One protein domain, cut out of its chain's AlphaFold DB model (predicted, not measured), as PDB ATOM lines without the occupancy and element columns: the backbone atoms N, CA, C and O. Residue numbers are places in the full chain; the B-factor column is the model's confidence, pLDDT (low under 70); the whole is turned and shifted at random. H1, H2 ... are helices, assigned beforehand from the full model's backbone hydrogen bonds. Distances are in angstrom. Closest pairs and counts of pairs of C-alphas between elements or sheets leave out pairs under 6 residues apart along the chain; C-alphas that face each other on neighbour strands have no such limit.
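This is residues 86 to 246 of the 336 residues of an uncharacterized protein of Acidobacteria bacterium (UniProt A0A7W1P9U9). A long helix, H9, crosses one end of an elongated body of shorter helices, and its last residues, 235 to 246, stick out from that body. Away from H9 come H7 and H8, then H5, H6 and H3, with the helical hairpin of H1 and H2 at the far end, while short H4 lies to one side and residues 143 to 148 stick out there. The printed part has 161 residues with nine named helices, H1 to H9 in order, no named strand, and the class all helix. The whole is compact, with a radius of gyration of the C-alphas of 17.0 A and spans of 62 by 38 by 34 A.

Start at H9, residues 221 to 246: its residues 226 to 230 touch residues 193 to 197 of H7, residues 193 to 205, about perpendicular at 85 degrees, and the closest C-alphas, of Gly 193 and Ala 230, are 5.1 A apart. H7 and H8, residues 211 to 218, form a helical hairpin that only just touches, with 3 pairs of C-alphas within 8 A, the closest being Val 200 and Leu 214 at 7.5 A. H6, residues 178 to 188, touches H8 at a steep tilt of 52 degrees, with the C-alphas of Ile 181 and Leu 217 closest at 5.8 A. Residues 199 to 203 of H7 touch H5, residues 158 to 169, at a shallow tilt of 14 degrees, the same way, with the C-alphas of Gly 165 and Leu 202 closest at 7.0 A. H3, residues 125 to 132, touches H6, with the C-alphas of Arg 132 and Thr 184 closest at 4.4 A. At the far end H1, residues 89 to 96, and H2, residues 103 to 111, form a helical hairpin at a shallow tilt of 3 degrees, with the C-alphas of Ala 96 and Val 106 closest at 6.9 A. H4, residues 136 to 143, touches no helix but is near H5. In each of the nine helices every O i to N i+4 pair is within hydrogen-bond range.

Find C-alpha 221 at (48.529, 63.119, 16.454); from there H9 runs 37.2 A to C-alpha 246 at (73.687, 60.485, -10.808). H7 is 17.9 A long, H5 15.8 A and H6 15.4 A. H1 begins at C-alpha 89, (30.750, 28.422, 4.528).

The C-alphas farthest apart, of Thr 86 and Gly 246, are 63.9 A apart. The printed part has no cut; the links H2 to H3 and H4 to H5 are long. Look for low confidence at residues 141 to 150, under 70 in pLDDT.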
ATOM      1  N   THR A  86      25.823  21.626   2.181       94.38
ATOM      2  CA  THR A  86      25.362  21.297   3.540       94.38
ATOM      3  C   THR A  86      26.005  22.143   4.628       94.38
ATOM      4  O   THR A  86      25.407  22.318   5.685       94.38
ATOM      5  N   ASP A  87      27.228  22.618   4.404       96.56
ATOM      6  CA  ASP A  87      28.038  23.293   5.411       96.56
ATOM      7  C   ASP A  87      27.931  24.813   5.269       96.56
ATOM      8  O   ASP A  87      28.003  25.366   4.168       96.56
ATOM      9  N   ASP A  88      27.803  25.502   6.402       95.38
ATOM     10  CA  ASP A  88      27.768  26.961   6.439       95.38
ATOM     11  C   ASP A  88      29.176  27.532   6.194       95.38
ATOM     12  O   ASP A  88      29.996  27.691   7.102       95.38
ATOM     13  N   LEU A  89      29.464  27.853   4.931       95.69
ATOM     14  CA  LEU A  89      30.750  28.422   4.528       95.69
ATOM     15  C   LEU A  89      31.041  29.782   5.177       95.69
ATOM     16  O   LEU A  89      32.212  30.140   5.316       95.69
ATOM     17  N   ARG A  90      30.009  30.529   5.586       95.00
ATOM     18  CA  ARG A  90      30.161  31.799   6.303       95.00
ATOM     19  C   ARG A  90      30.697  31.540   7.706       95.00
ATOM     20  O   ARG A  90      31.649  32.191   8.128       95.00
ATOM     21  N   GLU A  91      30.139  30.547   8.397       93.25
ATOM     22  CA  GLU A  91      30.626  30.118   9.709       93.25
ATOM     23  C   GLU A  91      32.059  29.563   9.628       93.25
ATOM     24  O   GLU A  91      32.893  29.872  10.483       93.25
ATOM     25  N   LEU A  92      32.388  28.804   8.576       94.50
ATOM     26  CA  LEU A  92      33.758  28.324   8.348       94.50
ATOM     27  C   LEU A  92      34.740  29.468   8.042       94.50
ATOM     28  O   LEU A  92      35.871  29.448   8.531       94.50
ATOM     29  N   MET A  93      34.318  30.484   7.280       95.00
ATOM     30  CA  MET A  93      35.128  31.682   7.025       95.00
ATOM     31  C   MET A  93      35.390  32.462   8.317       95.00
ATOM     32  O   MET A  93      36.536  32.820   8.595       95.00
ATOM     33  N   ALA A  94      34.365  32.658   9.147       92.69
ATOM     34  CA  ALA A  94      34.517  33.281  10.457       92.69
ATOM     35  C   ALA A  94      35.453  32.463  11.366       92.69
ATOM     36  O   ALA A  94      36.324  33.030  12.025       92.69
ATOM     37  N   ALA A  95      35.359  31.128  11.350       91.75
ATOM     38  CA  ALA A  95      36.250  30.251  12.112       91.75
ATOM     39  C   ALA A  95      37.716  30.303  11.638       91.75
ATOM     40  O   ALA A  95      38.628  30.088  12.441       91.75
ATOM     41  N   ALA A  96      37.964  30.623  10.364       92.25
ATOM     42  CA  ALA A  96      39.312  30.839   9.835       92.25
ATOM     43  C   ALA A  96      39.965  32.135  10.354       92.25
ATOM     44  O   ALA A  96      41.188  32.300  10.264       92.25
ATOM     45  N   ALA A  97      39.183  33.055  10.927       89.69
ATOM     46  CA  ALA A  97      39.685  34.276  11.541       89.69
ATOM     47  C   ALA A  97      40.360  33.974  12.892       89.69
ATOM     48  O   ALA A  97      39.778  34.114  13.964       89.69
ATOM     49  N   SER A  98      41.627  33.562  12.840       83.38
ATOM     50  CA  SER A  98      42.445  33.263  14.020       83.38
ATOM     51  C   SER A  98      43.475  34.365  14.318       83.38
ATOM     52  O   SER A  98      43.593  35.354  13.591       83.38
ATOM     53  N   LEU A  99      44.273  34.198  15.382       76.44
ATOM     54  CA  LEU A  99      45.391  35.102  15.707       76.44
ATOM     55  C   LEU A  99      46.367  35.307  14.538       76.44
ATOM     56  O   LEU A  99      47.007  36.355  14.451       76.44
ATOM     57  N   ILE A 100      46.498  34.309  13.661       72.69
ATOM     58  CA  ILE A 100      47.345  34.362  12.473       72.69
ATOM     59  C   ILE A 100      46.487  33.972  11.276       72.69
ATOM     60  O   ILE A 100      46.182  32.798  11.083       72.69
ATOM     61  N   THR A 101      46.135  34.945  10.442       72.06
ATOM     62  CA  THR A 101      45.414  34.663   9.200       72.06
ATOM     63  C   THR A 101      46.293  33.854   8.249       72.06
ATOM     64  O   THR A 101      47.429  34.242   7.968       72.06
ATOM     65  N   THR A 102      45.772  32.730   7.760       80.56
ATOM     66  CA  THR A 102      46.473  31.809   6.858       80.56
ATOM     67  C   THR A 102      45.847  31.892   5.462       80.56
ATOM     68  O   THR A 102      44.716  31.435   5.259       80.56
ATOM     69  N   PRO A 103      46.542  32.505   4.483       89.31
ATOM     70  CA  PRO A 103      46.037  32.663   3.118       89.31
ATOM     71  C   PRO A 103      45.566  31.358   2.480       89.31
ATOM     72  O   PRO A 103      44.601  31.349   1.727       89.31
ATOM     73  N   GLU A 104      46.217  30.242   2.794       90.88
ATOM     74  CA  GLU A 104      45.961  28.939   2.192       90.88
ATOM     75  C   GLU A 104      44.597  28.366   2.590       90.88
ATOM     76  O   GLU A 104      43.903  27.783   1.752       90.88
ATOM     77  N   THR A 105      44.198  28.540   3.854       92.12
ATOM     78  CA  THR A 105      42.893  28.089   4.348       92.12
ATOM     79  C   THR A 105      41.778  28.967   3.794       92.12
ATOM     80  O   THR A 105      40.801  28.443   3.260       92.12
ATOM     81  N   VAL A 106      41.969  30.290   3.797       94.00
ATOM     82  CA  VAL A 106      41.024  31.233   3.176       94.00
ATOM     83  C   VAL A 106      40.892  30.964   1.672       94.00
ATOM     84  O   VAL A 106      39.781  30.888   1.158       94.00
ATOM     85  N   ALA A 107      42.000  30.736   0.958       94.44
ATOM     86  CA  ALA A 107      41.989  30.390  -0.465       94.44
ATOM     87  C   ALA A 107      41.173  29.126  -0.742       94.44
ATOM     88  O   ALA A 107      40.442  29.068  -1.731       94.44
ATOM     89  N   TYR A 108      41.308  28.117   0.119       95.25
ATOM     90  CA  TYR A 108      40.555  26.881  -0.016       95.25
ATOM     91  C   TYR A 108      39.056  27.105   0.208       95.25
ATOM     92  O   TYR A 108      38.266  26.681  -0.631       95.25
ATOM     93  N   LEU A 109      38.657  27.834   1.253       95.44
ATOM     94  CA  LEU A 109      37.250  28.178   1.486       95.44
ATOM     95  C   LEU A 109      36.656  28.989   0.323       95.44
ATOM     96  O   LEU A 109      35.589  28.648  -0.180       95.44
ATOM     97  N   VAL A 110      37.378  29.993  -0.185       96.19
ATOM     98  CA  VAL A 110      36.953  30.757  -1.372       96.19
ATOM     99  C   VAL A 110      36.822  29.849  -2.599       96.19
ATOM    100  O   VAL A 110      35.884  29.998  -3.376       96.19
ATOM    101  N   SER A 111      37.711  28.861  -2.773       96.00
ATOM    102  CA  SER A 111      37.606  27.889  -3.876       96.00
ATOM    103  C   SER A 111      36.380  26.974  -3.779       96.00
ATOM    104  O   SER A 111      35.941  26.442  -4.796       96.00
ATOM    105  N   LEU A 112      35.818  26.820  -2.579       96.44
ATOM    106  CA  LEU A 112      34.557  26.121  -2.330       96.44
ATOM    107  C   LEU A 112      33.328  27.029  -2.518       96.44
ATOM    108  O   LEU A 112      32.205  26.551  -2.415       96.44
ATOM    109  N   GLY A 113      33.527  28.319  -2.811       96.12
ATOM    110  CA  GLY A 113      32.455  29.298  -2.994       96.12
ATOM    111  C   GLY A 113      32.145  30.141  -1.756       96.12
ATOM    112  O   GLY A 113      31.136  30.840  -1.754       96.12
ATOM    113  N   ALA A 114      32.982  30.100  -0.713       95.94
ATOM    114  CA  ALA A 114      32.809  30.975   0.444       95.94
ATOM    115  C   ALA A 114      33.042  32.444   0.056       95.94
ATOM    116  O   ALA A 114      34.021  32.761  -0.626       95.94
ATOM    117  N   ASP A 115      32.181  33.339   0.540       95.69
ATOM    118  CA  ASP A 115      32.415  34.779   0.448       95.69
ATOM    119  C   ASP A 115      33.464  35.198   1.489       95.69
ATOM    120  O   ASP A 115      33.387  34.822   2.658       95.69
ATOM    121  N   VAL A 116      34.460  35.975   1.060       95.88
ATOM    122  CA  VAL A 116      35.481  36.543   1.951       95.88
ATOM    123  C   VAL A 116      34.911  37.663   2.833       95.88
ATOM    124  O   VAL A 116      35.490  37.977   3.873       95.88
ATOM    125  N   ASN A 117      33.792  38.266   2.421       97.06
ATOM    126  CA  ASN A 117      33.066  39.313   3.132       97.06
ATOM    127  C   ASN A 117      31.887  38.719   3.915       97.06
ATOM    128  O   ASN A 117      30.721  38.964   3.626       97.06
ATOM    129  N   ASP A 118      32.213  37.902   4.913       94.50
ATOM    130  CA  ASP A 118      31.253  37.114   5.682       94.50
ATOM    131  C   ASP A 118      30.397  37.932   6.674       94.50
ATOM    132  O   ASP A 118      29.439  37.409   7.243       94.50
ATOM    133  N   LYS A 119      30.671  39.216   6.916       94.62
ATOM    134  CA  LYS A 119      29.867  40.033   7.839       94.62
ATOM    135  C   LYS A 119      28.569  40.508   7.175       94.62
ATOM    136  O   LYS A 119      28.482  40.702   5.969       94.62
ATOM    137  N   SER A 120      27.528  40.738   7.979       93.31
ATOM    138  CA  SER A 120      26.216  41.188   7.473       93.31
ATOM    139  C   SER A 120      26.230  42.604   6.892       93.31
ATOM    140  O   SER A 120      25.337  42.961   6.134       93.31
ATOM    141  N   ASP A 121      27.218  43.413   7.270       94.31
ATOM    142  CA  ASP A 121      27.463  44.763   6.758       94.31
ATOM    143  C   ASP A 121      28.343  44.767   5.489       94.31
ATOM    144  O   ASP A 121      28.724  45.833   5.009       94.31
ATOM    145  N   GLY A 122      28.677  43.589   4.943       94.88
ATOM    146  CA  GLY A 122      29.537  43.436   3.769       94.88
ATOM    147  C   GLY A 122      31.036  43.532   4.065       94.88
ATOM    148  O   GLY A 122      31.831  43.629   3.128       94.88
ATOM    149  N   GLY A 123      31.440  43.530   5.339       96.69
ATOM    150  CA  GLY A 123      32.840  43.430   5.739       96.69
ATOM    151  C   GLY A 123      33.364  42.001   5.835       96.69
ATOM    152  O   GLY A 123      32.623  41.025   5.806       96.69
ATOM    153  N   SER A 124      34.673  41.886   6.020       97.00
ATOM    154  CA  SER A 124      35.388  40.619   6.152       97.00
ATOM    155  C   SER A 124      35.906  40.412   7.576       97.00
ATOM    156  O   SER A 124      36.730  41.192   8.069       97.00
ATOM    157  N   THR A 125      35.478  39.327   8.228       95.19
ATOM    158  CA  THR A 125      35.927  38.968   9.584       95.19
ATOM    159  C   THR A 125      37.406  38.578   9.590       95.19
ATOM    160  O   THR A 125      38.154  38.939  10.510       95.19
ATOM    161  N   VAL A 126      37.864  37.892   8.536       95.44
ATOM    162  CA  VAL A 126      39.274  37.499   8.384       95.44
ATOM    163  C   VAL A 126      40.189  38.707   8.169       95.44
ATOM    164  O   VAL A 126      41.274  38.745   8.754       95.44
ATOM    165  N   LEU A 127      39.758  39.724   7.410       96.75
ATOM    166  CA  LEU A 127      40.520  40.967   7.237       96.75
ATOM    167  C   LEU A 127      40.562  41.792   8.524       96.75
ATOM    168  O   LEU A 127      41.629  42.266   8.915       96.75
ATOM    169  N   GLU A 128      39.426  41.945   9.205       96.19
ATOM    170  CA  GLU A 128      39.361  42.685  10.466       96.19
ATOM    171  C   GLU A 128      40.275  42.055  11.527       96.19
ATOM    172  O   GLU A 128      41.051  42.748  12.192       96.19
ATOM    173  N   THR A 129      40.262  40.724  11.627       94.62
ATOM    174  CA  THR A 129      41.140  39.979  12.536       94.62
ATOM    175  C   THR A 129      42.612  40.088  12.130       94.62
ATOM    176  O   THR A 129      43.467  40.273  13.002       94.62
ATOM    177  N   CYS A 130      42.919  40.055  10.826       95.25
ATOM    178  CA  CYS A 130      44.269  40.279  10.297       95.25
ATOM    179  C   CYS A 130      44.822  41.652  10.715       95.25
ATOM    180  O   CYS A 130      45.950  41.752  11.198       95.25
ATOM    181  N   LEU A 131      44.013  42.712  10.598       96.19
ATOM    182  CA  LEU A 131      44.385  44.079  10.973       96.19
ATOM    183  C   LEU A 131      44.534  44.254  12.492       96.19
ATOM    184  O   LEU A 131      45.522  44.828  12.958       96.19
ATOM    185  N   ARG A 132      43.602  43.706  13.281       94.50
ATOM    186  CA  ARG A 132      43.648  43.727  14.755       94.50
ATOM    187  C   ARG A 132      44.894  43.030  15.309       94.50
ATOM    188  O   ARG A 132      45.480  43.480  16.296       94.50
ATOM    189  N   ASN A 133      45.326  41.955  14.657       91.69
ATOM    190  CA  ASN A 133      46.492  41.166  15.049       91.69
ATOM    191  C   ASN A 133      47.727  41.445  14.183       91.69
ATOM    192  O   ASN A 133      48.698  40.686  14.225       91.69
ATOM    193  N   PHE A 134      47.736  42.550  13.430       93.19
ATOM    194  CA  PHE A 134      48.814  42.830  12.489       93.19
ATOM    195  C   PHE A 134      50.180  42.852  13.191       93.19
ATOM    196  O   PHE A 134      50.334  43.407  14.292       93.19
ATOM    197  N   ALA A 135      51.160  42.205  12.553       89.38
ATOM    198  CA  ALA A 135      52.523  42.009  13.038       89.38
ATOM    199  C   ALA A 135      52.656  41.303  14.402       89.38
ATOM    200  O   ALA A 135      53.727  41.346  15.012       89.38
ATOM    201  N   TRP A 136      51.590  40.680  14.928       85.69
ATOM    202  CA  TRP A 136      51.634  40.021  16.236       85.69
ATOM    203  C   TRP A 136      52.684  38.912  16.263       85.69
ATOM    204  O   TRP A 136      53.490  38.851  17.191       85.69
ATOM    205  N   ARG A 137      52.742  38.097  15.201       80.12
ATOM    206  CA  ARG A 137      53.740  37.036  15.055       80.12
ATOM    207  C   ARG A 137      55.143  37.609  15.215       80.12
ATOM    208  O   ARG A 137      55.892  37.138  16.055       80.12
ATOM    209  N   GLU A 138      55.487  38.618  14.427       85.50
ATOM    210  CA  GLU A 138      56.795  39.267  14.385       85.50
ATOM    211  C   GLU A 138      57.147  39.948  15.715       85.50
ATOM    212  O   GLU A 138      58.294  39.859  16.154       85.50
ATOM    213  N   ALA A 139      56.161  40.564  16.375       77.44
ATOM    214  CA  ALA A 139      56.327  41.246  17.653       77.44
ATOM    215  C   ALA A 139      56.610  40.278  18.814       77.44
ATOM    216  O   ALA A 139      57.462  40.572  19.651       77.44
ATOM    217  N   VAL A 140      55.955  39.110  18.859       72.38
ATOM    218  CA  VAL A 140      56.221  38.087  19.890       72.38
ATOM    219  C   VAL A 140      57.671  37.607  19.815       72.38
ATOM    220  O   VAL A 140      58.345  37.544  20.841       72.38
ATOM    221  N   TRP A 141      58.196  37.371  18.605       61.06
ATOM    222  CA  TRP A 141      59.615  37.030  18.424       61.06
ATOM    223  C   TRP A 141      60.558  38.122  18.936       61.06
ATOM    224  O   TRP A 141      61.672  37.814  19.338       61.06
ATOM    225  N   GLU A 142      60.156  39.392  18.888       56.62
ATOM    226  CA  GLU A 142      60.979  40.522  19.330       56.62
ATOM    227  C   GLU A 142      60.943  40.696  20.855       56.62
ATOM    228  O   GLU A 142      61.981  40.956  21.462       56.62
ATOM    229  N   ALA A 143      59.791  40.428  21.481       57.28
ATOM    230  CA  ALA A 143      59.620  40.425  22.933       57.28
ATOM    231  C   ALA A 143      60.405  39.301  23.640       57.28
ATOM    232  O   ALA A 143      60.831  39.479  24.779       57.28
ATOM    233  N   SER A 144      60.642  38.165  22.974       58.59
ATOM    234  CA  SER A 144      61.453  37.064  23.520       58.59
ATOM    235  C   SER A 144      62.956  37.377  23.619       58.59
ATOM    236  O   SER A 144      63.691  36.602  24.230       58.59
ATOM    237  N   TYR A 145      63.436  38.495  23.052       51.09
ATOM    238  CA  TYR A 145      64.825  38.931  23.203       51.09
ATOM    239  C   TYR A 145      64.933  40.062  24.240       51.09
ATOM    240  O   TYR A 145      64.448  41.165  23.987       51.09
ATOM    241  N   PRO A 146      65.653  39.859  25.362       49.66
ATOM    242  CA  PRO A 146      65.656  40.757  26.528       49.66
ATOM    243  C   PRO A 146      66.267  42.158  26.308       49.66
ATOM    244  O   PRO A 146      66.437  42.909  27.263       49.66
ATOM    245  N   TYR A 147      66.595  42.541  25.069       48.50
ATOM    246  CA  TYR A 147      67.281  43.799  24.743       48.50
ATOM    247  C   TYR A 147      66.663  44.590  23.576       48.50
ATOM    248  O   TYR A 147      67.313  45.503  23.062       48.50
ATOM    249  N   ARG A 148      65.442  44.277  23.115       50.25
ATOM    250  CA  ARG A 148      64.810  45.010  22.000       50.25
ATOM    251  C   ARG A 148      63.403  45.498  22.329       50.25
ATOM    252  O   ARG A 148      62.413  44.873  21.983       50.25
ATOM    253  N   HIS A 149      63.322  46.700  22.888       52.09
ATOM    254  CA  HIS A 149      62.113  47.527  22.809       52.09
ATOM    255  C   HIS A 149      62.045  48.267  21.470       52.09
ATOM    256  O   HIS A 149      61.919  49.489  21.449       52.09
ATOM    257  N   ASN A 150      62.183  47.557  20.350       64.75
ATOM    258  CA  ASN A 150      62.055  48.193  19.046       64.75
ATOM    259  C   ASN A 150      60.792  47.717  18.348       64.75
ATOM    260  O   ASN A 150      60.459  46.539  18.362       64.75
ATOM    261  N   THR A 151      60.101  48.682  17.753       84.12
ATOM    262  CA  THR A 151      59.054  48.461  16.764       84.12
ATOM    263  C   THR A 151      59.529  47.483  15.691       84.12
ATOM    264  O   THR A 151      60.667  47.597  15.221       84.12
ATOM    265  N   VAL A 152      58.648  46.589  15.249       88.00
ATOM    266  CA  VAL A 152      58.927  45.646  14.165       88.00
ATOM    267  C   VAL A 152      59.210  46.429  12.886       88.00
ATOM    268  O   VAL A 152      58.377  47.221  12.442       88.00
ATOM    269  N   SER A 153      60.380  46.210  12.286       89.44
ATOM    270  CA  SER A 153      60.743  46.914  11.055       89.44
ATOM    271  C   SER A 153      59.975  46.397   9.840       89.44
ATOM    272  O   SER A 153      59.775  45.185   9.718       89.44
ATOM    273  N   ALA A 154      59.635  47.284   8.899       90.88
ATOM    274  CA  ALA A 154      58.955  46.947   7.645       90.88
ATOM    275  C   ALA A 154      59.591  45.771   6.887       90.88
ATOM    276  O   ALA A 154      58.884  44.914   6.361       90.88
ATOM    277  N   SER A 155      60.922  45.659   6.905       88.69
ATOM    278  CA  SER A 155      61.659  44.563   6.254       88.69
ATOM    279  C   SER A 155      61.350  43.167   6.817       88.69
ATOM    280  O   SER A 155      61.609  42.163   6.156       88.69
ATOM    281  N   ARG A 156      60.787  43.079   8.028       88.88
ATOM    282  CA  ARG A 156      60.394  41.820   8.682       88.88
ATOM    283  C   ARG A 156      58.913  41.490   8.512       88.88
ATOM    284  O   ARG A 156      58.523  40.373   8.839       88.88
ATOM    285  N   LEU A 157      58.113  42.419   7.990       91.62
ATOM    286  CA  LEU A 157      56.659  42.286   7.869       91.62
ATOM    287  C   LEU A 157      56.202  41.471   6.656       91.62
ATOM    288  O   LEU A 157      55.003  41.422   6.411       91.62
ATOM    289  N   GLY A 158      57.112  40.835   5.905       91.00
ATOM    290  CA  GLY A 158      56.778  40.120   4.666       91.00
ATOM    291  C   GLY A 158      55.564  39.204   4.822       91.00
ATOM    292  O   GLY A 158      54.577  39.380   4.131       91.00
ATOM    293  N   LYS A 159      55.549  38.340   5.843       89.06
ATOM    294  CA  LYS A 159      54.436  37.401   6.065       89.06
ATOM    295  C   LYS A 159      53.108  38.090   6.397       89.06
ATOM    296  O   LYS A 159      52.073  37.675   5.887       89.06
ATOM    297  N   SER A 160      53.129  39.117   7.246       92.00
ATOM    298  CA  SER A 160      51.923  39.880   7.595       92.00
ATOM    299  C   SER A 160      51.391  40.698   6.412       92.00
ATOM    300  O   SER A 160      50.182  40.778   6.214       92.00
ATOM    301  N   LEU A 161      52.284  41.291   5.614       94.44
ATOM    302  CA  LEU A 161      51.924  42.052   4.416       94.44
ATOM    303  C   LEU A 161      51.432  41.143   3.289       94.44
ATOM    304  O   LEU A 161      50.469  41.510   2.627       94.44
ATOM    305  N   ASP A 162      52.032  39.967   3.110       93.44
ATOM    306  CA  ASP A 162      51.592  38.968   2.132       93.44
ATOM    307  C   ASP A 162      50.188  38.462   2.477       93.44
ATOM    308  O   ASP A 162      49.327  38.383   1.605       93.44
ATOM    309  N   ALA A 163      49.921  38.180   3.760       93.31
ATOM    310  CA  ALA A 163      48.595  37.770   4.210       93.31
ATOM    311  C   ALA A 163      47.550  38.880   4.015       93.31
ATOM    312  O   ALA A 163      46.473  38.620   3.486       93.31
ATOM    313  N   LEU A 164      47.879  40.122   4.390       96.44
ATOM    314  CA  LEU A 164      47.007  41.273   4.165       96.44
ATOM    315  C   LEU A 164      46.738  41.484   2.668       96.44
ATOM    316  O   LEU A 164      45.585  41.596   2.267       96.44
ATOM    317  N   GLY A 165      47.790  41.510   1.845       96.75
ATOM    318  CA  GLY A 165      47.693  41.675   0.395       96.75
ATOM    319  C   GLY A 165      46.831  40.592  -0.242       96.75
ATOM    320  O   GLY A 165      45.917  40.913  -0.990       96.75
ATOM    321  N   PHE A 166      47.024  39.332   0.152       96.00
ATOM    322  CA  PHE A 166      46.204  38.220  -0.319       96.00
ATOM    323  C   PHE A 166      44.705  38.426  -0.045       96.00
ATOM    324  O   PHE A 166      43.886  38.217  -0.939       96.00
ATOM    325  N   LEU A 167      44.322  38.837   1.169       96.75
ATOM    326  CA  LEU A 167      42.909  39.085   1.494       96.75
ATOM    327  C   LEU A 167      42.340  40.228   0.647       96.75
ATOM    328  O   LEU A 167      41.224  40.137   0.133       96.75
ATOM    329  N   LEU A 168      43.123  41.290   0.471       97.56
ATOM    330  CA  LEU A 168      42.738  42.447  -0.329       97.56
ATOM    331  C   LEU A 168      42.632  42.118  -1.827       97.56
ATOM    332  O   LEU A 168      41.725  42.610  -2.494       97.56
ATOM    333  N   ASP A 169      43.485  41.237  -2.350       97.00
ATOM    334  CA  ASP A 169      43.395  40.696  -3.715       97.00
ATOM    335  C   ASP A 169      42.115  39.874  -3.924       97.00
ATOM    336  O   ASP A 169      41.582  39.809  -5.033       97.00
ATOM    337  N   LYS A 170      41.590  39.254  -2.859       95.94
ATOM    338  CA  LYS A 170      40.286  38.571  -2.869       95.94
ATOM    339  C   LYS A 170      39.096  39.520  -2.718       95.94
ATOM    340  O   LYS A 170      37.963  39.052  -2.749       95.94
ATOM    341  N   GLY A 171      39.329  40.829  -2.606       96.56
ATOM    342  CA  GLY A 171      38.269  41.829  -2.476       96.56
ATOM    343  C   GLY A 171      37.696  41.936  -1.063       96.56
ATOM    344  O   GLY A 171      36.551  42.366  -0.904       96.56
ATOM    345  N   ALA A 172      38.463  41.540  -0.042       97.56
ATOM    346  CA  ALA A 172      38.051  41.701   1.344       97.56
ATOM    347  C   ALA A 172      37.864  43.187   1.695       97.56
ATOM    348  O   ALA A 172      38.751  44.015   1.460       97.56
ATOM    349  N   ARG A 173      36.712  43.514   2.281       97.94
ATOM    350  CA  ARG A 173      36.333  44.857   2.723       97.94
ATOM    351  C   ARG A 173      36.428  44.982   4.233       97.94
ATOM    352  O   ARG A 173      36.135  44.050   4.980       97.94
ATOM    353  N   TRP A 174      36.833  46.154   4.695       97.94
ATOM    354  CA  TRP A 174      36.965  46.472   6.104       97.94
ATOM    355  C   TRP A 174      35.889  47.479   6.514       97.94
ATOM    356  O   TRP A 174      35.952  48.652   6.150       97.94
ATOM    357  N   THR A 175      34.915  47.010   7.297       97.31
ATOM    358  CA  THR A 175      33.796  47.794   7.855       97.31
ATOM    359  C   THR A 175      33.900  47.867   9.391       97.31
ATOM    360  O   THR A 175      33.131  47.233  10.117       97.31
ATOM    361  N   PRO A 176      34.924  48.546   9.938       97.06
ATOM    362  CA  PRO A 176      35.140  48.589  11.378       97.06
ATOM    363  C   PRO A 176      34.157  49.517  12.098       97.06
ATOM    364  O   PRO A 176      33.780  50.569  11.583       97.06
ATOM    365  N   ASP A 177      33.856  49.178  13.348       95.56
ATOM    366  CA  ASP A 177      33.357  50.135  14.333       95.56
ATOM    367  C   ASP A 177      34.517  50.920  14.992       95.56
ATOM    368  O   ASP A 177      35.707  50.689  14.732       95.56
ATOM    369  N   ASP A 178      34.193  51.856  15.888       95.44
ATOM    370  CA  ASP A 178      35.195  52.672  16.589       95.44
ATOM    371  C   ASP A 178      36.209  51.833  17.386       95.44
ATOM    372  O   ASP A 178      37.391  52.195  17.494       95.44
ATOM    373  N   ARG A 179      35.766  50.695  17.934       95.81
ATOM    374  CA  ARG A 179      36.610  49.787  18.710       95.81
ATOM    375  C   ARG A 179      37.604  49.071  17.800       95.81
ATOM    376  O   ARG A 179      38.798  49.079  18.097       95.81
ATOM    377  N   ALA A 180      37.155  48.536  16.669       96.06
ATOM    378  CA  ALA A 180      37.994  47.878  15.676       96.06
ATOM    379  C   ALA A 180      39.038  48.839  15.081       96.06
ATOM    380  O   ALA A 180      40.202  48.457  14.902       96.06
ATOM    381  N   ILE A 181      38.685  50.114  14.861       97.06
ATOM    382  CA  ILE A 181      39.655  51.154  14.476       97.06
ATOM    383  C   ILE A 181      40.704  51.346  15.582       97.06
ATOM    384  O   ILE A 181      41.905  51.414  15.300       97.06
ATOM    385  N   ALA A 182      40.279  51.454  16.845       96.19
ATOM    386  CA  ALA A 182      41.190  51.649  17.972       96.19
ATOM    387  C   ALA A 182      42.144  50.460  18.173       96.19
ATOM    388  O   ALA A 182      43.341  50.667  18.399       96.19
ATOM    389  N   ASP A 183      41.639  49.236  18.043       94.81
ATOM    390  CA  ASP A 183      42.417  48.006  18.179       94.81
ATOM    391  C   ASP A 183      43.422  47.846  17.032       94.81
ATOM    392  O   ASP A 183      44.606  47.608  17.283       94.81
ATOM    393  N   THR A 184      43.000  48.108  15.791       96.81
ATOM    394  CA  THR A 184      43.897  48.156  14.622       96.81
ATOM    395  C   THR A 184      44.997  49.198  14.822       96.81
ATOM    396  O   THR A 184      46.178  48.935  14.599       96.81
ATOM    397  N   ARG A 185      44.656  50.383  15.339       96.00
ATOM    398  CA  ARG A 185      45.648  51.423  15.641       96.00
ATOM    399  C   ARG A 185      46.666  50.960  16.687       96.00
ATOM    400  O   ARG A 185      47.859  51.228  16.540       96.00
ATOM    401  N   ARG A 186      46.216  50.257  17.733       93.69
ATOM    402  CA  ARG A 186      47.095  49.675  18.761       93.69
ATOM    403  C   ARG A 186      48.029  48.627  18.158       93.69
ATOM    404  O   ARG A 186      49.196  48.579  18.545       93.69
ATOM    405  N   ALA A 187      47.540  47.841  17.200       92.88
ATOM    406  CA  ALA A 187      48.349  46.875  16.473       92.88
ATOM    407  C   ALA A 187      49.464  47.543  15.664       92.88
ATOM    408  O   ALA A 187      50.634  47.185  15.800       92.88
ATOM    409  N   LEU A 188      49.114  48.584  14.907       95.12
ATOM    410  CA  LEU A 188      50.051  49.328  14.068       95.12
ATOM    411  C   LEU A 188      51.118  50.086  14.867       95.12
ATOM    412  O   LEU A 188      52.222  50.279  14.375       95.12
ATOM    413  N   TYR A 189      50.867  50.462  16.124       93.00
ATOM    414  CA  TYR A 189      51.911  51.073  16.960       93.00
ATOM    415  C   TYR A 189      53.061  50.129  17.338       93.00
ATOM    416  O   TYR A 189      54.055  50.596  17.892       93.00
ATOM    417  N   ARG A 190      52.946  48.824  17.059       90.00
ATOM    418  CA  ARG A 190      54.045  47.866  17.235       90.00
ATOM    419  C   ARG A 190      55.014  47.844  16.055       90.00
ATOM    420  O   ARG A 190      56.082  47.259  16.197       90.00
ATOM    421  N   VAL A 191      54.669  48.449  14.917       92.44
ATOM    422  CA  VAL A 191      55.508  48.456  13.710       92.44
ATOM    423  C   VAL A 191      56.104  49.839  13.452       92.44
ATOM    424  O   VAL A 191      55.610  50.848  13.961       92.44
ATOM    425  N   ASP A 192      57.199  49.889  12.696       92.25
ATOM    426  CA  ASP A 192      57.811  51.155  12.294       92.25
ATOM    427  C   ASP A 192      56.925  51.932  11.302       92.25
ATOM    428  O   ASP A 192      55.970  51.413  10.720       92.25
ATOM    429  N   GLY A 193      57.223  53.219  11.111       94.56
ATOM    430  CA  GLY A 193      56.384  54.079  10.275       94.56
ATOM    431  C   GLY A 193      56.341  53.672   8.797       94.56
ATOM    432  O   GLY A 193      55.348  53.959   8.131       94.56
ATOM    433  N   GLU A 194      57.363  52.973   8.293       94.38
ATOM    434  CA  GLU A 194      57.346  52.398   6.943       94.38
ATOM    435  C   GLU A 194      56.327  51.252   6.848       94.38
ATOM    436  O   GLU A 194      55.536  51.215   5.904       94.38
ATOM    437  N   GLY A 195      56.266  50.385   7.862       95.44
ATOM    438  CA  GLY A 195      55.267  49.325   7.970       95.44
ATOM    439  C   GLY A 195      53.840  49.868   8.054       95.44
ATOM    440  O   GLY A 195      52.963  49.410   7.323       95.44
ATOM    441  N   ILE A 196      53.608  50.901   8.875       96.81
ATOM    442  CA  ILE A 196      52.292  51.564   8.949       96.81
ATOM    443  C   ILE A 196      51.913  52.154   7.584       96.81
ATOM    444  O   ILE A 196      50.790  51.963   7.112       96.81
ATOM    445  N   ALA A 197      52.844  52.855   6.928       96.44
ATOM    446  CA  ALA A 197      52.601  53.443   5.616       96.44
ATOM    447  C   ALA A 197      52.281  52.377   4.555       96.44
ATOM    448  O   ALA A 197      51.426  52.615   3.700       96.44
ATOM    449  N   ALA A 198      52.915  51.200   4.621       96.81
ATOM    450  CA  ALA A 198      52.620  50.075   3.738       96.81
ATOM    451  C   ALA A 198      51.185  49.557   3.924       96.81
ATOM    452  O   ALA A 198      50.468  49.417   2.935       96.81
ATOM    453  N   VAL A 199      50.731  49.364   5.169       97.62
ATOM    454  CA  VAL A 199      49.349  48.936   5.465       97.62
ATOM    455  C   VAL A 199      48.332  49.960   4.961       97.62
ATOM    456  O   VAL A 199      47.414  49.604   4.227       97.62
ATOM    457  N   VAL A 200      48.514  51.245   5.289       97.19
ATOM    458  CA  VAL A 200      47.604  52.316   4.840       97.19
ATOM    459  C   VAL A 200      47.562  52.398   3.313       97.19
ATOM    460  O   VAL A 200      46.495  52.579   2.726       97.19
ATOM    461  N   LYS A 201      48.715  52.239   2.652       96.44
ATOM    462  CA  LYS A 201      48.791  52.212   1.191       96.44
ATOM    463  C   LYS A 201      48.022  51.025   0.610       96.44
ATOM    464  O   LYS A 201      47.306  51.229  -0.365       96.44
ATOM    465  N   LEU A 202      48.162  49.827   1.178       97.88
ATOM    466  CA  LEU A 202      47.444  48.634   0.721       97.88
ATOM    467  C   LEU A 202      45.928  48.817   0.848       97.88
ATOM    468  O   LEU A 202      45.225  48.695  -0.150       97.88
ATOM    469  N   LEU A 203      45.439  49.228   2.022       97.94
ATOM    470  CA  LEU A 203      44.007  49.467   2.240       97.94
ATOM    471  C   LEU A 203      43.430  50.479   1.239       97.94
ATOM    472  O   LEU A 203      42.370  50.247   0.663       97.94
ATOM    473  N   ARG A 204      44.162  51.570   0.975       97.12
ATOM    474  CA  ARG A 204      43.760  52.579  -0.013       97.12
ATOM    475  C   ARG A 204      43.781  52.047  -1.444       97.12
ATOM    476  O   ARG A 204      42.858  52.316  -2.200       97.12
ATOM    477  N   THR A 205      44.837  51.328  -1.824       97.25
ATOM    478  CA  THR A 205      45.027  50.842  -3.205       97.25
ATOM    479  C   THR A 205      43.946  49.838  -3.597       97.25
ATOM    480  O   THR A 205      43.509  49.833  -4.741       97.25
ATOM    481  N   HIS A 206      43.489  49.024  -2.646       97.81
ATOM    482  CA  HIS A 206      42.444  48.025  -2.870       97.81
ATOM    483  C   HIS A 206      41.025  48.542  -2.605       97.81
ATOM    484  O   HIS A 206      40.082  47.763  -2.693       97.81
ATOM    485  N   HIS A 207      40.851  49.829  -2.270       97.00
ATOM    486  CA  HIS A 207      39.556  50.390  -1.863       97.00
ATOM    487  C   HIS A 207      38.869  49.542  -0.773       97.00
ATOM    488  O   HIS A 207      37.665  49.283  -0.823       97.00
ATOM    489  N   ALA A 208      39.670  49.076   0.193       97.12
ATOM    490  CA  ALA A 208      39.240  48.129   1.218       97.12
ATOM    491  C   ALA A 208      38.204  48.735   2.175       97.12
ATOM    492  O   ALA A 208      37.376  48.017   2.721       97.12
ATOM    493  N   CYS A 209      38.251  50.049   2.383       97.06
ATOM    494  CA  CYS A 209      37.316  50.804   3.206       97.06
ATOM    495  C   CYS A 209      37.169  52.233   2.674       97.06
ATOM    496  O   CYS A 209      37.970  52.679   1.847       97.06
ATOM    497  N   ASP A 210      36.157  52.940   3.170       94.56
ATOM    498  CA  ASP A 210      35.902  54.331   2.803       94.56
ATOM    499  C   ASP A 210      36.998  55.275   3.321       94.56
ATOM    500  O   ASP A 210      37.667  55.022   4.333       94.56
ATOM    501  N   ASP A 211      37.158  56.417   2.650       94.12
ATOM    502  CA  ASP A 211      38.179  57.412   2.994       94.12
ATOM    503  C   ASP A 211      38.008  57.977   4.414       94.12
ATOM    504  O   ASP A 211      39.002  58.288   5.082       94.12
ATOM    505  N   ASP A 212      36.775  58.050   4.917       96.00
ATOM    506  CA  ASP A 212      36.479  58.480   6.288       96.00
ATOM    507  C   ASP A 212      37.044  57.499   7.324       96.00
ATOM    508  O   ASP A 212      37.602  57.914   8.345       96.00
ATOM    509  N   ILE A 213      37.002  56.198   7.027       96.88
ATOM    510  CA  ILE A 213      37.535  55.137   7.889       96.88
ATOM    511  C   ILE A 213      39.066  55.194   7.902       96.88
ATOM    512  O   ILE A 213      39.686  55.164   8.972       96.88
ATOM    513  N   LEU A 214      39.697  55.360   6.732       95.81
ATOM    514  CA  LEU A 214      41.146  55.579   6.650       95.81
ATOM    515  C   LEU A 214      41.567  56.843   7.400       95.81
ATOM    516  O   LEU A 214      42.571  56.834   8.120       95.81
ATOM    517  N   THR A 215      40.791  57.918   7.272       95.69
ATOM    518  CA  THR A 215      41.025  59.180   7.978       95.69
ATOM    519  C   THR A 215      40.918  58.985   9.486       95.69
ATOM    520  O   THR A 215      41.811  59.410  10.221       95.69
ATOM    521  N   ALA A 216      39.891  58.280   9.963       96.94
ATOM    522  CA  ALA A 216      39.711  57.951  11.373       96.94
ATOM    523  C   ALA A 216      40.868  57.100  11.925       96.94
ATOM    524  O   ALA A 216      41.364  57.367  13.030       96.94
ATOM    525  N   LEU A 217      41.367  56.125  11.158       96.56
ATOM    526  CA  LEU A 217      42.517  55.300  11.539       96.56
ATOM    527  C   LEU A 217      43.765  56.159  11.798       96.56
ATOM    528  O   LEU A 217      44.404  56.012  12.849       96.56
ATOM    529  N   VAL A 218      44.068  57.098  10.893       96.25
ATOM    530  CA  VAL A 218      45.280  57.936  10.958       96.25
ATOM    531  C   VAL A 218      45.108  59.261  11.704       96.25
ATOM    532  O   VAL A 218      46.083  59.991  11.862       96.25
ATOM    533  N   ARG A 219      43.903  59.583  12.198       94.56
ATOM    534  CA  ARG A 219      43.556  60.896  12.780       94.56
ATOM    535  C   ARG A 219      44.441  61.321  13.954       94.56
ATOM    536  O   ARG A 219      44.674  62.515  14.154       94.56
ATOM    537  N   THR A 220      44.900  60.372  14.769       96.06
ATOM    538  CA  THR A 220      45.614  60.682  16.014       96.06
ATOM    539  C   THR A 220      46.929  61.403  15.737       96.06
ATOM    540  O   THR A 220      47.652  61.087  14.795       96.06
ATOM    541  N   GLU A 221      47.278  62.366  16.589       95.69
ATOM    542  CA  GLU A 221      48.529  63.119  16.454       95.69
ATOM    543  C   GLU A 221      49.756  62.199  16.431       95.69
ATOM    544  O   GLU A 221      50.615  62.331  15.561       95.69
ATOM    545  N   LYS A 222      49.782  61.186  17.306       94.81
ATOM    546  CA  LYS A 222      50.835  60.165  17.320       94.81
ATOM    547  C   LYS A 222      50.986  59.467  15.964       94.81
ATOM    548  O   LYS A 222      52.105  59.361  15.468       94.81
ATOM    549  N   MET A 223      49.887  59.008  15.358       95.69
ATOM    550  CA  MET A 223      49.932  58.309  14.070       95.69
ATOM    551  C   MET A 223      50.392  59.241  12.944       95.69
ATOM    552  O   MET A 223      51.269  58.876  12.160       95.69
ATOM    553  N   ARG A 224      49.872  60.475  12.913       95.75
ATOM    554  CA  ARG A 224      50.298  61.498  11.947       95.75
ATOM    555  C   ARG A 224      51.791  61.799  12.056       95.75
ATOM    556  O   ARG A 224      52.457  61.880  11.028       95.75
ATOM    557  N   ASN A 225      52.329  61.903  13.270       95.88
ATOM    558  CA  ASN A 225      53.751  62.164  13.491       95.88
ATOM    559  C   ASN A 225      54.636  61.006  13.006       95.88
ATOM    560  O   ASN A 225      55.640  61.259  12.342       95.88
ATOM    561  N   ILE A 226      54.240  59.754  13.274       95.00
ATOM    562  CA  ILE A 226      54.959  58.559  12.799       95.00
ATOM    563  C   ILE A 226      54.986  58.514  11.266       95.00
ATOM    564  O   ILE A 226      56.051  58.357  10.668       95.00
ATOM    565  N   LEU A 227      53.833  58.703  10.618       94.81
ATOM    566  CA  LEU A 227      53.731  58.699   9.156       94.81
ATOM    567  C   LEU A 227      54.491  59.870   8.518       94.81
ATOM    568  O   LEU A 227      55.156  59.698   7.498       94.81
ATOM    569  N   ALA A 228      54.429  61.063   9.118       94.31
ATOM    570  CA  ALA A 228      55.169  62.227   8.637       94.31
ATOM    571  C   ALA A 228      56.686  62.008   8.722       94.31
ATOM    572  O   ALA A 228      57.409  62.375   7.795       94.31
ATOM    573  N   GLU A 229      57.167  61.394   9.804       93.12
ATOM    574  CA  GLU A 229      58.579  61.046   9.960       93.12
ATOM    575  C   GLU A 229      59.021  59.994   8.940       93.12
ATOM    576  O   GLU A 229      60.009  60.208   8.240       93.12
ATOM    577  N   ALA A 230      58.247  58.922   8.760       92.19
ATOM    578  CA  ALA A 230      58.534  57.906   7.749       92.19
ATOM    579  C   ALA A 230      58.594  58.499   6.329       92.19
ATOM    580  O   ALA A 230      59.511  58.205   5.562       92.19
ATOM    581  N   ASN A 231      57.672  59.407   5.993       91.69
ATOM    582  CA  ASN A 231      57.680  60.107   4.707       91.69
ATOM    583  C   ASN A 231      58.925  60.987   4.526       91.69
ATOM    584  O   ASN A 231      59.509  61.004   3.439       91.69
ATOM    585  N   ARG A 232      59.370  61.696   5.576       92.06
ATOM    586  CA  ARG A 232      60.621  62.475   5.539       92.06
ATOM    587  C   ARG A 232      61.832  61.577   5.306       92.06
ATOM    588  O   ARG A 232      62.658  61.891   4.447       92.06
ATOM    589  N   GLN A 233      61.918  60.462   6.029       90.00
ATOM    590  CA  GLN A 233      63.014  59.499   5.909       90.00
ATOM    591  C   GLN A 233      63.068  58.889   4.508       90.00
ATOM    592  O   GLN A 233      64.125  58.902   3.871       90.00
ATOM    593  N   ARG A 234      61.918  58.458   3.979       88.88
ATOM    594  CA  ARG A 234      61.793  57.932   2.617       88.88
ATOM    595  C   ARG A 234      62.223  58.955   1.566       88.88
ATOM    596  O   ARG A 234      63.066  58.650   0.727       88.88
ATOM    597  N   ALA A 235      61.722  60.188   1.644       89.12
ATOM    598  CA  ALA A 235      62.106  61.248   0.713       89.12
ATOM    599  C   ALA A 235      63.610  61.582   0.794       89.12
ATOM    600  O   ALA A 235      64.236  61.892  -0.220       89.12
ATOM    601  N   GLY A 236      64.205  61.520   1.989       91.19
ATOM    602  CA  GLY A 236      65.647  61.676   2.189       91.19
ATOM    603  C   GLY A 236      66.456  60.551   1.538       91.19
ATOM    604  O   GLY A 236      67.419  60.824   0.816       91.19
ATOM    605  N   ALA A 237      66.033  59.300   1.735       88.25
ATOM    606  CA  ALA A 237      66.647  58.122   1.130       88.25
ATOM    607  C   ALA A 237      66.558  58.152  -0.404       88.25
ATOM    608  O   ALA A 237      67.561  57.934  -1.081       88.25
ATOM    609  N   GLU A 238      65.403  58.522  -0.967       89.69
ATOM    610  CA  GLU A 238      65.208  58.661  -2.416       89.69
ATOM    611  C   GLU A 238      66.118  59.742  -3.023       89.69
ATOM    612  O   GLU A 238      66.730  59.529  -4.073       89.69
ATOM    613  N   ARG A 239      66.278  60.895  -2.355       91.50
ATOM    614  CA  ARG A 239      67.230  61.938  -2.789       91.50
ATOM    615  C   ARG A 239      68.674  61.445  -2.731       91.50
ATOM    616  O   ARG A 239      69.451  61.729  -3.642       91.50
ATOM    617  N   HIS A 240      69.039  60.714  -1.677       90.12
ATOM    618  CA  HIS A 240      70.370  60.129  -1.548       90.12
ATOM    619  C   HIS A 240      70.642  59.115  -2.667       90.12
ATOM    620  O   HIS A 240      71.673  59.212  -3.329       90.12
ATOM    621  N   ALA A 241      69.698  58.209  -2.930       89.12
ATOM    622  CA  ALA A 241      69.785  57.220  -3.999       89.12
ATOM    623  C   ALA A 241      69.926  57.881  -5.379       89.12
ATOM    624  O   ALA A 241      70.842  57.541  -6.126       89.12
ATOM    625  N   LYS A 242      69.111  58.903  -5.685       90.25
ATOM    626  CA  LYS A 242      69.224  59.684  -6.933       90.25
ATOM    627  C   LYS A 242      70.589  60.360  -7.078       90.25
ATOM    628  O   LYS A 242      71.158  60.356  -8.165       90.25
ATOM    629  N   ARG A 243      71.147  60.911  -5.993       90.12
ATOM    630  CA  ARG A 243      72.489  61.517  -6.004       90.12
ATOM    631  C   ARG A 243      73.586  60.482  -6.254       90.12
ATOM    632  O   ARG A 243      74.555  60.789  -6.942       90.12
ATOM    633  N   MET A 244      73.453  59.283  -5.691       84.44
ATOM    634  CA  MET A 244      74.409  58.194  -5.905       84.44
ATOM    635  C   MET A 244      74.335  57.666  -7.341       84.44
ATOM    636  O   MET A 244      75.373  57.611  -7.994       84.44
ATOM    637  N   ALA A 245      73.132  57.425  -7.869       81.06
ATOM    638  CA  ALA A 245      72.926  57.025  -9.262       81.06
ATOM    639  C   ALA A 245      73.432  58.091 -10.253       81.06
ATOM    640  O   ALA A 245      74.135  57.769 -11.203       81.06
ATOM    641  N   GLY A 246      73.169  59.380  -9.993       75.56
ATOM    642  CA  GLY A 246      73.687  60.485 -10.808       75.56
ATOM    643  C   GLY A 246      75.214  60.624 -10.768       75.56
ATOM    644  O   GLY A 246      75.834  61.043 -11.738       75.56
TER     645      GLY A 246